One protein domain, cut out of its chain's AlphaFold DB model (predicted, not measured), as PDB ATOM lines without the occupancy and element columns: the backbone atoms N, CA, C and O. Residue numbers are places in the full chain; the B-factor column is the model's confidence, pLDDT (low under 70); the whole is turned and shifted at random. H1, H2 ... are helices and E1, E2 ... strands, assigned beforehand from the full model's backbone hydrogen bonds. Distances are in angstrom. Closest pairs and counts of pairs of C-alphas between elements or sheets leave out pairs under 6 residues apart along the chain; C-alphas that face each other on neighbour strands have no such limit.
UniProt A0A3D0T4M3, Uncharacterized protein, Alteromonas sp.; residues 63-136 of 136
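This is residues 63 to 136 of the 136 residues of an uncharacterized protein of Alteromonas sp. (UniProt A0A3D0T4M3). A small three-stranded sheet, E1 to E3, has the short helix H1 over one face; the longer helix H2 lies beyond H1, off the sheet. From the end of H2 a stretch with no named element, residues 117 to 136, folds back and ends in a small turn, where residues 130 to 131 pair antiparallel with 134 to 135, while residues 80 to 85 stick out. The 74 printed residues hold E1, E2, E3, H1 and H2 in that order, a mixed class with 35 residues in named elements, under half. The sheet's order is E1 - E2 - E3, antiparallel; the whole is compact, with a radius of gyration of the C-alphas of 12.7 A, and only just elongated, spanning 40 by 27 by 17 A.

E1, residues 64 to 68, begins at C-alpha 64 (148.590, 79.836, 206.768) and is 13.6 A long. E2, residues 73 to 79, measures 19.6 A, and E3, residues 86 to 91, 16.3 A. H1 is residues 93 to 97, 6.1 A. H2, residues 105 to 116, is 16.2 A long and ends at C-alpha 116 (151.884, 65.951, 193.399).

The strands form a meander, each the antiparallel neighbour of the one before. In the hairpin E1 and E2, at 163 degrees, N 66 and O 75 are 2.9 A apart, within hydrogen-bond range. In the hairpin E2 and E3, at 158 degrees, N 76 and O 89 are 2.9 A apart, also within range. H1 is on the sheet, over E2, at a height of 9.3 A; their closest C-alphas, of Phe 74 and Ala 93, are 6.7 A apart. H2 only just touches H1, with residues 105 to 109 alone and 3 pairs of C-alphas within 8 A; the closest, of Met 97 and Leu 105, are 6.7 A apart. H2 is not on the sheet and is apart from E1, E2 and E3. In H1 and H2 every O i to N i+4 pair is within hydrogen-bond range.

The C-alphas farthest apart, of Arg 82 and Glu 119, are 40.2 A apart. The printed part has no cut, and no link between named elements is long. pLDDT is under 70 at residues 82 to 83 and 131 to 136, the last being the chain's last residue.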
ATOM      1  N   ASN A  63     147.726  79.981 211.500       83.94
ATOM      2  CA  ASN A  63     148.821  80.069 210.553       83.94
ATOM      3  C   ASN A  63     148.286  79.687 209.179       83.94
ATOM      4  O   ASN A  63     147.382  78.859 209.072       83.94
ATOM      5  N   TYR A  64     148.891  80.233 208.136       86.25
ATOM      6  CA  TYR A  64     148.590  79.836 206.768       86.25
ATOM      7  C   TYR A  64     149.863  79.390 206.070       86.25
ATOM      8  O   TYR A  64     150.981  79.720 206.489       86.25
ATOM      9  N   PHE A  65     149.694  78.601 205.018       87.81
ATOM     10  CA  PHE A  65     150.800  78.127 204.213       87.81
ATOM     11  C   PHE A  65     150.480  78.260 202.733       87.81
ATOM     12  O   PHE A  65     149.327  78.193 202.320       87.81
ATOM     13  N   GLU A  66     151.532  78.426 201.948       89.25
ATOM     14  CA  GLU A  66     151.499  78.360 200.494       89.25
ATOM     15  C   GLU A  66     152.403  77.219 200.050       89.25
ATOM     16  O   GLU A  66     153.467  76.993 200.637       89.25
ATOM     17  N   TRP A  67     151.976  76.500 199.017       89.62
ATOM     18  CA  TRP A  67     152.801  75.512 198.346       89.62
ATOM     19  C   TRP A  67     153.153  75.995 196.941       89.62
ATOM     20  O   TRP A  67     152.281  76.358 196.157       89.62
ATOM     21  N   HIS A  68     154.446  75.972 196.627       88.31
ATOM     22  CA  HIS A  68     154.981  76.250 195.302       88.31
ATOM     23  C   HIS A  68     155.522  74.953 194.702       88.31
ATOM     24  O   HIS A  68     156.622  74.514 195.051       88.31
ATOM     25  N   ALA A  69     154.748  74.349 193.798       85.12
ATOM     26  CA  ALA A  69     155.092  73.087 193.145       85.12
ATOM     27  C   ALA A  69     156.420  73.158 192.374       85.12
ATOM     28  O   ALA A  69     157.239  72.249 192.478       85.12
ATOM     29  N   GLU A  70     156.666  74.266 191.665       86.44
ATOM     30  CA  GLU A  70     157.885  74.480 190.869       86.44
ATOM     31  C   GLU A  70     159.168  74.466 191.714       86.44
ATOM     32  O   GLU A  70     160.226  74.053 191.241       86.44
ATOM     33  N   GLU A  71     159.075  74.904 192.972       87.69
ATOM     34  CA  GLU A  71     160.215  75.034 193.882       87.69
ATOM     35  C   GLU A  71     160.275  73.924 194.944       87.69
ATOM     36  O   GLU A  71     161.172  73.948 195.790       87.69
ATOM     37  N   ASP A  72     159.314  72.990 194.939       86.06
ATOM     38  CA  ASP A  72     159.056  72.029 196.026       86.06
ATOM     39  C   ASP A  72     159.124  72.690 197.418       86.06
ATOM     40  O   ASP A  72     159.813  72.245 198.346       86.06
ATOM     41  N   ALA A  73     158.443  73.831 197.550       90.00
ATOM     42  CA  ALA A  73     158.554  74.677 198.728       90.00
ATOM     43  C   ALA A  73     157.199  74.962 199.369       90.00
ATOM     44  O   ALA A  73     156.287  75.485 198.737       90.00
ATOM     45  N   PHE A  74     157.121  74.692 200.667       90.00
ATOM     46  CA  PHE A  74     156.083  75.190 201.552       90.00
ATOM     47  C   PHE A  74     156.577  76.440 202.269       90.00
ATOM     48  O   PHE A  74     157.608  76.410 202.954       90.00
ATOM     49  N   ILE A  75     155.822  77.524 202.142       91.12
ATOM     50  CA  ILE A  75     156.044  78.776 202.860       91.12
ATOM     51  C   ILE A  75     154.975  78.876 203.937       91.12
ATOM     52  O   ILE A  75     153.809  79.104 203.638       91.12
ATOM     53  N   ILE A  76     155.365  78.694 205.197       88.50
ATOM     54  CA  ILE A  76     154.458  78.850 206.337       88.50
ATOM     55  C   ILE A  76     154.628  80.243 206.908       88.50
ATOM     56  O   ILE A  76     155.742  80.633 207.280       88.50
ATOM     57  N   ARG A  77     153.515  80.954 207.051       87.38
ATOM     58  CA  ARG A  77     153.452  82.261 207.691       87.38
ATOM     59  C   ARG A  77     152.676  82.159 208.990       87.38
ATOM     60  O   ARG A  77     151.565  81.637 209.051       87.38
ATOM     61  N   SER A  78     153.327  82.629 210.044       84.75
ATOM     62  CA  SER A  78     152.860  82.525 211.423       84.75
ATOM     63  C   SER A  78     153.009  83.855 212.140       84.75
ATOM     64  O   SER A  78     153.905  84.638 211.816       84.75
ATOM     65  N   PHE A  79     152.153  84.106 213.127       82.75
ATOM     66  CA  PHE A  79     152.172  85.345 213.901       82.75
ATOM     67  C   PHE A  79     152.531  85.082 215.363       82.75
ATOM     68  O   PHE A  79     152.111  84.099 215.972       82.75
ATOM     69  N   GLY A  80     153.332  85.973 215.948       74.38
ATOM     70  CA  GLY A  80     153.689  85.899 217.362       74.38
ATOM     71  C   GLY A  80     152.495  86.129 218.303       74.38
ATOM     72  O   GLY A  80     151.708  87.054 218.127       74.38
ATOM     73  N   LEU A  81     152.422  85.352 219.392       71.31
ATOM     74  CA  LEU A  81     151.369  85.465 220.422       71.31
ATOM     75  C   LEU A  81     151.294  86.847 221.091       71.31
ATOM     76  O   LEU A  81     150.224  87.297 221.481       71.31
ATOM     77  N   ARG A  82     152.442  87.510 221.286       69.12
ATOM     78  CA  ARG A  82     152.533  88.768 222.055       69.12
ATOM     79  C   ARG A  82     152.633  90.021 221.189       69.12
ATOM     80  O   ARG A  82     152.482  91.121 221.698       69.12
ATOM     81  N   HIS A  83     152.969  89.858 219.917       69.44
ATOM     82  CA  HIS A  83     153.229  90.950 218.988       69.44
ATOM     83  C   HIS A  83     152.950  90.455 217.571       69.44
ATOM     84  O   HIS A  83     153.309  89.323 217.247       69.44
ATOM     85  N   LYS A  84     152.344  91.312 216.733       72.56
ATOM     86  CA  LYS A  84     152.120  91.054 215.303       72.56
ATOM     87  C   LYS A  84     153.462  91.077 214.558       72.56
ATOM     88  O   LYS A  84     153.769  92.002 213.815       72.56
ATOM     89  N   GLN A  85     154.298  90.077 214.812       78.06
ATOM     90  CA  GLN A  85     155.505  89.803 214.050       78.06
ATOM     91  C   GLN A  85     155.219  88.619 213.144       78.06
ATOM     92  O   GLN A  85     154.998  87.505 213.623       78.06
ATOM     93  N   LEU A  86     155.217  88.895 211.843       81.12
ATOM     94  CA  LEU A  86     155.166  87.873 210.817       81.12
ATOM     95  C   LEU A  86     156.472  87.079 210.859       81.12
ATOM     96  O   LEU A  86     157.565  87.639 210.741       81.12
ATOM     97  N   ARG A  87     156.352  85.769 211.026       84.56
ATOM     98  CA  ARG A  87     157.446  84.822 210.880       84.56
ATOM     99  C   ARG A  87     157.154  83.923 209.694       84.56
ATOM    100  O   ARG A  87     156.151  83.212 209.686       84.56
ATOM    101  N   GLU A  88     158.084  83.924 208.752       88.88
ATOM    102  CA  GLU A  88     158.049  83.071 207.576       88.88
ATOM    103  C   GLU A  88     159.073  81.939 207.714       88.88
ATOM    104  O   GLU A  88     160.210  82.153 208.148       88.88
ATOM    105  N   VAL A  89     158.661  80.719 207.380       87.38
ATOM    106  CA  VAL A  89     159.542  79.550 207.320       87.38
ATOM    107  C   VAL A  89     159.319  78.845 205.992       87.38
ATOM    108  O   VAL A  89     158.230  78.333 205.737       87.38
ATOM    109  N   LYS A  90     160.377  78.780 205.179       91.12
ATOM    110  CA  LYS A  90     160.421  77.995 203.943       91.12
ATOM    111  C   LYS A  90     160.989  76.608 204.233       91.12
ATOM    112  O   LYS A  90     162.057  76.490 204.834       91.12
ATOM    113  N   GLN A  91     160.284  75.562 203.819       90.38
ATOM    114  CA  GLN A  91     160.707  74.170 203.991       90.38
ATOM    115  C   GLN A  91     160.095  73.287 202.896       90.38
ATOM    116  O   GLN A  91     159.064  73.637 202.340       90.38
ATOM    117  N   ASN A  92     160.704  72.145 202.583       91.25
ATOM    118  CA  ASN A  92     160.107  71.188 201.643       91.25
ATOM    119  C   ASN A  92     159.033  70.316 202.318       91.25
ATOM    120  O   ASN A  92     158.888  70.322 203.548       91.25
ATOM    121  N   ALA A  93     158.316  69.522 201.519       88.75
ATOM    122  CA  ALA A  93     157.256  68.638 202.004       88.75
ATOM    123  C   ALA A  93     157.750  67.663 203.088       88.75
ATOM    124  O   ALA A  93     157.104  67.481 204.116       88.75
ATOM    125  N   ILE A  94     158.940  67.081 202.916       90.38
ATOM    126  CA  ILE A  94     159.510  66.124 203.878       90.38
ATOM    127  C   ILE A  94     159.731  66.789 205.246       90.38
ATOM    128  O   ILE A  94     159.404  66.212 206.286       90.38
ATOM    129  N   ALA A  95     160.282  68.002 205.261       90.19
ATOM    130  CA  ALA A  95     160.506  68.767 206.482       90.19
ATOM    131  C   ALA A  95     159.190  69.213 207.137       90.19
ATOM    132  O   ALA A  95     159.090  69.170 208.365       90.19
ATOM    133  N   LEU A  96     158.176  69.571 206.339       89.19
ATOM    134  CA  LEU A  96     156.823  69.847 206.824       89.19
ATOM    135  C   LEU A  96     156.223  68.619 207.515       89.19
ATOM    136  O   LEU A  96     155.865  68.701 208.689       89.19
ATOM    137  N   MET A  97     156.186  67.472 206.834       91.38
ATOM    138  CA  MET A  97     155.565  66.241 207.337       91.38
ATOM    139  C   MET A  97     156.199  65.754 208.646       91.38
ATOM    140  O   MET A  97     155.506  65.242 209.517       91.38
ATOM    141  N   ARG A  98     157.503  65.984 208.856       90.81
ATOM    142  CA  ARG A  98     158.178  65.680 210.137       90.81
ATOM    143  C   ARG A  98     157.664  66.499 211.323       90.81
ATOM    144  O   ARG A  98     157.915  66.126 212.469       90.81
ATOM    145  N   ARG A  99     157.024  67.639 211.068       88.38
ATOM    146  CA  ARG A  99     156.493  68.546 212.093       88.38
ATOM    147  C   ARG A  99     154.997  68.362 212.311       88.38
ATOM    148  O   ARG A  99     154.519  68.767 213.365       88.38
ATOM    149  N   VAL A 100     154.283  67.770 211.357       91.00
ATOM    150  CA  VAL A 100     152.852  67.469 211.483       91.00
ATOM    151  C   VAL A 100     152.628  66.491 212.644       91.00
ATOM    152  O   VAL A 100     153.447  65.607 212.907       91.00
ATOM    153  N   HIS A 101     151.547  66.685 213.396       92.25
ATOM    154  CA  HIS A 101     151.154  65.776 214.470       92.25
ATOM    155  C   HIS A 101     150.874  64.364 213.932       92.25
ATOM    156  O   HIS A 101     150.371  64.206 212.824       92.25
ATOM    157  N   ALA A 102     151.181  63.327 214.718       92.56
ATOM    158  CA  ALA A 102     151.103  61.935 214.264       92.56
ATOM    159  C   ALA A 102     149.700  61.538 213.768       92.56
ATOM    160  O   ALA A 102     149.593  60.857 212.754       92.56
ATOM    161  N   ASP A 103     148.646  62.009 214.439       94.38
ATOM    162  CA  ASP A 103     147.257  61.739 214.034       94.38
ATOM    163  C   ASP A 103     146.864  62.430 212.718       94.38
ATOM    164  O   ASP A 103     146.006  61.932 211.997       94.38
ATOM    165  N   ASP A 104     147.491  63.566 212.403       93.44
ATOM    166  CA  ASP A 104     147.145  64.387 211.237       93.44
ATOM    167  C   ASP A 104     148.019  64.010 210.020       93.44
ATOM    168  O   ASP A 104     147.710  64.339 208.873       93.44
ATOM    169  N   LEU A 105     149.121  63.288 210.263       93.75
ATOM    170  CA  LEU A 105     150.120  62.920 209.264       93.75
ATOM    171  C   LEU A 105     149.554  62.082 208.101       93.75
ATOM    172  O   LEU A 105     149.881  62.414 206.961       93.75
ATOM    173  N   PRO A 106     148.715  61.044 208.316       94.31
ATOM    174  CA  PRO A 106     148.193  60.246 207.207       94.31
ATOM    175  C   PRO A 106     147.353  61.074 206.231       94.31
ATOM    176  O   PRO A 106     147.494  60.929 205.018       94.31
ATOM    177  N   GLN A 107     146.518  61.978 206.753       92.50
ATOM    178  CA  GLN A 107     145.697  62.861 205.927       92.50
ATOM    179  C   GLN A 107     146.567  63.867 205.168       92.50
ATOM    180  O   GLN A 107     146.396  64.029 203.963       92.50
ATOM    181  N   ALA A 108     147.539  64.492 205.841       91.69
ATOM    182  CA  ALA A 108     148.447  65.437 205.197       91.69
ATOM    183  C   ALA A 108     149.266  64.780 204.071       91.69
ATOM    184  O   ALA A 108     149.427  65.368 203.001       91.69
ATOM    185  N   GLN A 109     149.747  63.550 204.282       92.50
ATOM    186  CA  GLN A 109     150.455  62.777 203.259       92.50
ATOM    187  C   GLN A 109     149.559  62.434 202.071       92.50
ATOM    188  O   GLN A 109     150.005  62.572 200.935       92.50
ATOM    189  N   LEU A 110     148.310  62.028 202.316       91.62
ATOM    190  CA  LEU A 110     147.354  61.725 201.252       91.62
ATOM    191  C   LEU A 110     147.066  62.960 200.392       91.62
ATOM    192  O   LEU A 110     147.249  62.898 199.178       91.62
ATOM    193  N   SER A 111     146.684  64.082 201.011       90.44
ATOM    194  CA  SER A 111     146.406  65.336 200.294       90.44
ATOM    195  C   SER A 111     147.619  65.805 199.488       90.44
ATOM    196  O   SER A 111     147.482  66.202 198.333       90.44
ATOM    197  N   TRP A 112     148.820  65.698 200.065       90.12
ATOM    198  CA  TRP A 112     150.069  65.991 199.364       90.12
ATOM    199  C   TRP A 112     150.289  65.084 198.148       90.12
ATOM    200  O   TRP A 112     150.603  65.568 197.064       90.12
ATOM    201  N   SER A 113     150.113  63.769 198.305       90.00
ATOM    202  CA  SER A 113     150.292  62.812 197.211       90.00
ATOM    203  C   SER A 113     149.305  63.036 196.068       90.00
ATOM    204  O   SER A 113     149.715  62.959 194.913       90.00
ATOM    205  N   MET A 114     148.044  63.350 196.368       90.56
ATOM    206  CA  MET A 114     147.047  63.672 195.341       90.56
ATOM    207  C   MET A 114     147.472  64.898 194.525       90.56
ATOM    208  O   MET A 114     147.435  64.861 193.298       90.56
ATOM    209  N   ALA A 115     147.954  65.947 195.193       88.44
ATOM    210  CA  ALA A 115     148.392  67.163 194.519       88.44
ATOM    211  C   ALA A 115     149.648  66.956 193.655       88.44
ATOM    212  O   ALA A 115     149.696  67.379 192.503       88.44
ATOM    213  N   VAL A 116     150.652  66.236 194.161       88.25
ATOM    214  CA  VAL A 116     151.884  65.951 193.399       88.25
ATOM    215  C   VAL A 116     151.623  65.072 192.176       88.25
ATOM    216  O   VAL A 116     152.294  65.220 191.156       88.25
ATOM    217  N   ASN A 117     150.651  64.164 192.260       89.25
ATOM    218  CA  ASN A 117     150.286  63.286 191.150       89.25
ATOM    219  C   ASN A 117     149.306  63.937 190.157       89.25
ATOM    220  O   ASN A 117     148.939  63.296 189.173       89.25
ATOM    221  N   GLY A 118     148.890  65.188 190.390       85.94
ATOM    222  CA  GLY A 118     147.935  65.902 189.538       85.94
ATOM    223  C   GLY A 118     146.493  65.400 189.664       85.94
ATOM    224  O   GLY A 118     145.685  65.625 188.768       85.94
ATOM    225  N   GLU A 119     146.163  64.699 190.750       85.81
ATOM    226  CA  GLU A 119     144.786  64.306 191.076       85.81
ATOM    227  C   GLU A 119     144.001  65.453 191.735       85.81
ATOM    228  O   GLU A 119     142.774  65.391 191.824       85.81
ATOM    229  N   SER A 120     144.704  66.492 192.195       83.56
ATOM    230  CA  SER A 120     144.151  67.735 192.728       83.56
ATOM    231  C   SER A 120     145.052  68.903 192.339       83.56
ATOM    232  O   SER A 120     146.274  68.781 192.418       83.56
ATOM    233  N   ASP A 121     144.459  70.034 191.965       82.44
ATOM    234  CA  ASP A 121     145.204  71.273 191.706       82.44
ATOM    235  C   ASP A 121     145.549  72.015 193.012       82.44
ATOM    236  O   ASP A 121     146.498  72.797 193.057       82.44
ATOM    237  N   ASP A 122     144.832  71.695 194.096       82.06
ATOM    238  CA  ASP A 122     144.903  72.404 195.370       82.06
ATOM    239  C   ASP A 122     145.166  71.445 196.542       82.06
ATOM    240  O   ASP A 122     144.796  70.264 196.518       82.06
ATOM    241  N   ILE A 123     145.780  71.968 197.607       84.56
ATOM    242  CA  ILE A 123     145.949  71.265 198.884       84.56
ATOM    243  C   ILE A 123     145.196  72.032 199.965       84.56
ATOM    244  O   ILE A 123     145.679  73.046 200.465       84.56
ATOM    245  N   GLU A 124     144.055  71.493 200.388       83.25
ATOM    246  CA  GLU A 124     143.332  71.969 201.566       83.25
ATOM    247  C   GLU A 124     143.492  70.971 202.714       83.25
ATOM    248  O   GLU A 124     143.042  69.824 202.644       83.25
ATOM    249  N   LEU A 125     144.156  71.398 203.789       84.69
ATOM    250  CA  LEU A 125     144.288  70.598 205.002       84.69
ATOM    251  C   LEU A 125     144.361  71.478 206.244       84.69
ATOM    252  O   LEU A 125     144.929  72.570 206.228       84.69
ATOM    253  N   ILE A 126     143.837  70.945 207.344       84.50
ATOM    254  CA  ILE A 126     143.997  71.493 208.688       84.50
ATOM    255  C   ILE A 126     144.817  70.472 209.466       84.50
ATOM    256  O   ILE A 126     144.419  69.313 209.579       84.50
ATOM    257  N   CYS A 127     145.974  70.880 209.979       85.88
ATOM    258  CA  CYS A 127     146.816  70.006 210.786       85.88
ATOM    259  C   CYS A 127     147.525  70.781 211.891       85.88
ATOM    260  O   CYS A 127     147.805  71.974 211.761       85.88
ATOM    261  N   ARG A 128     147.844  70.080 212.977       86.50
ATOM    262  CA  ARG A 128     148.663  70.607 214.068       86.50
ATOM    263  C   ARG A 128     150.127  70.479 213.693       86.50
ATOM    264  O   ARG A 128     150.578  69.405 213.277       86.50
ATOM    265  N   ILE A 129     150.895  71.542 213.897       84.25
ATOM    266  CA  ILE A 129     152.324  71.556 213.584       84.25
ATOM    267  C   ILE A 129     153.145  71.753 214.847       84.25
ATOM    268  O   ILE A 129     152.864  72.577 215.712       84.25
ATOM    269  N   ARG A 130     154.244  71.015 214.958       80.75
ATOM    270  CA  ARG A 130     155.230  71.268 216.000       80.75
ATOM    271  C   ARG A 130     155.951  72.583 215.685       80.75
ATOM    272  O   ARG A 130     156.736  72.684 214.732       80.75
ATOM    273  N   GLY A 131     155.658  73.608 216.475       68.88
ATOM    274  CA  GLY A 131     156.427  74.840 216.577       68.88
ATOM    275  C   GLY A 131     157.758  74.613 217.299       68.88
ATOM    276  O   GLY A 131     158.036  73.541 217.836       68.88
ATOM    277  N   VAL A 132     158.598  75.650 217.349       56.81
ATOM    278  CA  VAL A 132     159.916  75.596 218.020       56.81
ATOM    279  C   VAL A 132     159.788  75.385 219.547       56.81
ATOM    280  O   VAL A 132     160.762  75.016 220.190       56.81
ATOM    281  N   GLY A 133     158.587  75.554 220.127       52.59
ATOM    282  CA  GLY A 133     158.297  75.381 221.560       52.59
ATOM    283  C   GLY A 133     157.246  74.317 221.927       52.59
ATOM    284  O   GLY A 133     156.839  74.279 223.082       52.59
ATOM    285  N   GLY A 134     156.780  73.482 220.988       54.75
ATOM    286  CA  GLY A 134     155.695  72.505 221.216       54.75
ATOM    287  C   GLY A 134     154.710  72.425 220.044       54.75
ATOM    288  O   GLY A 134     154.913  73.103 219.043       54.75
ATOM    289  N   TYR A 135     153.673  71.585 220.132       50.22
ATOM    290  CA  TYR A 135     152.594  71.573 219.131       50.22
ATOM    291  C   TYR A 135     151.751  72.848 219.247       50.22
ATOM    292  O   TYR A 135     151.377  73.230 220.356       50.22
ATOM    293  N   GLN A 136     151.507  73.493 218.110       55.03
ATOM    294  CA  GLN A 136     150.590  74.614 217.929       55.03
ATOM    295  C   GLN A 136     149.552  74.231 216.878       55.03
ATOM    296  O   GLN A 136     149.920  73.495 215.926       55.03
TER     297      GLN A 136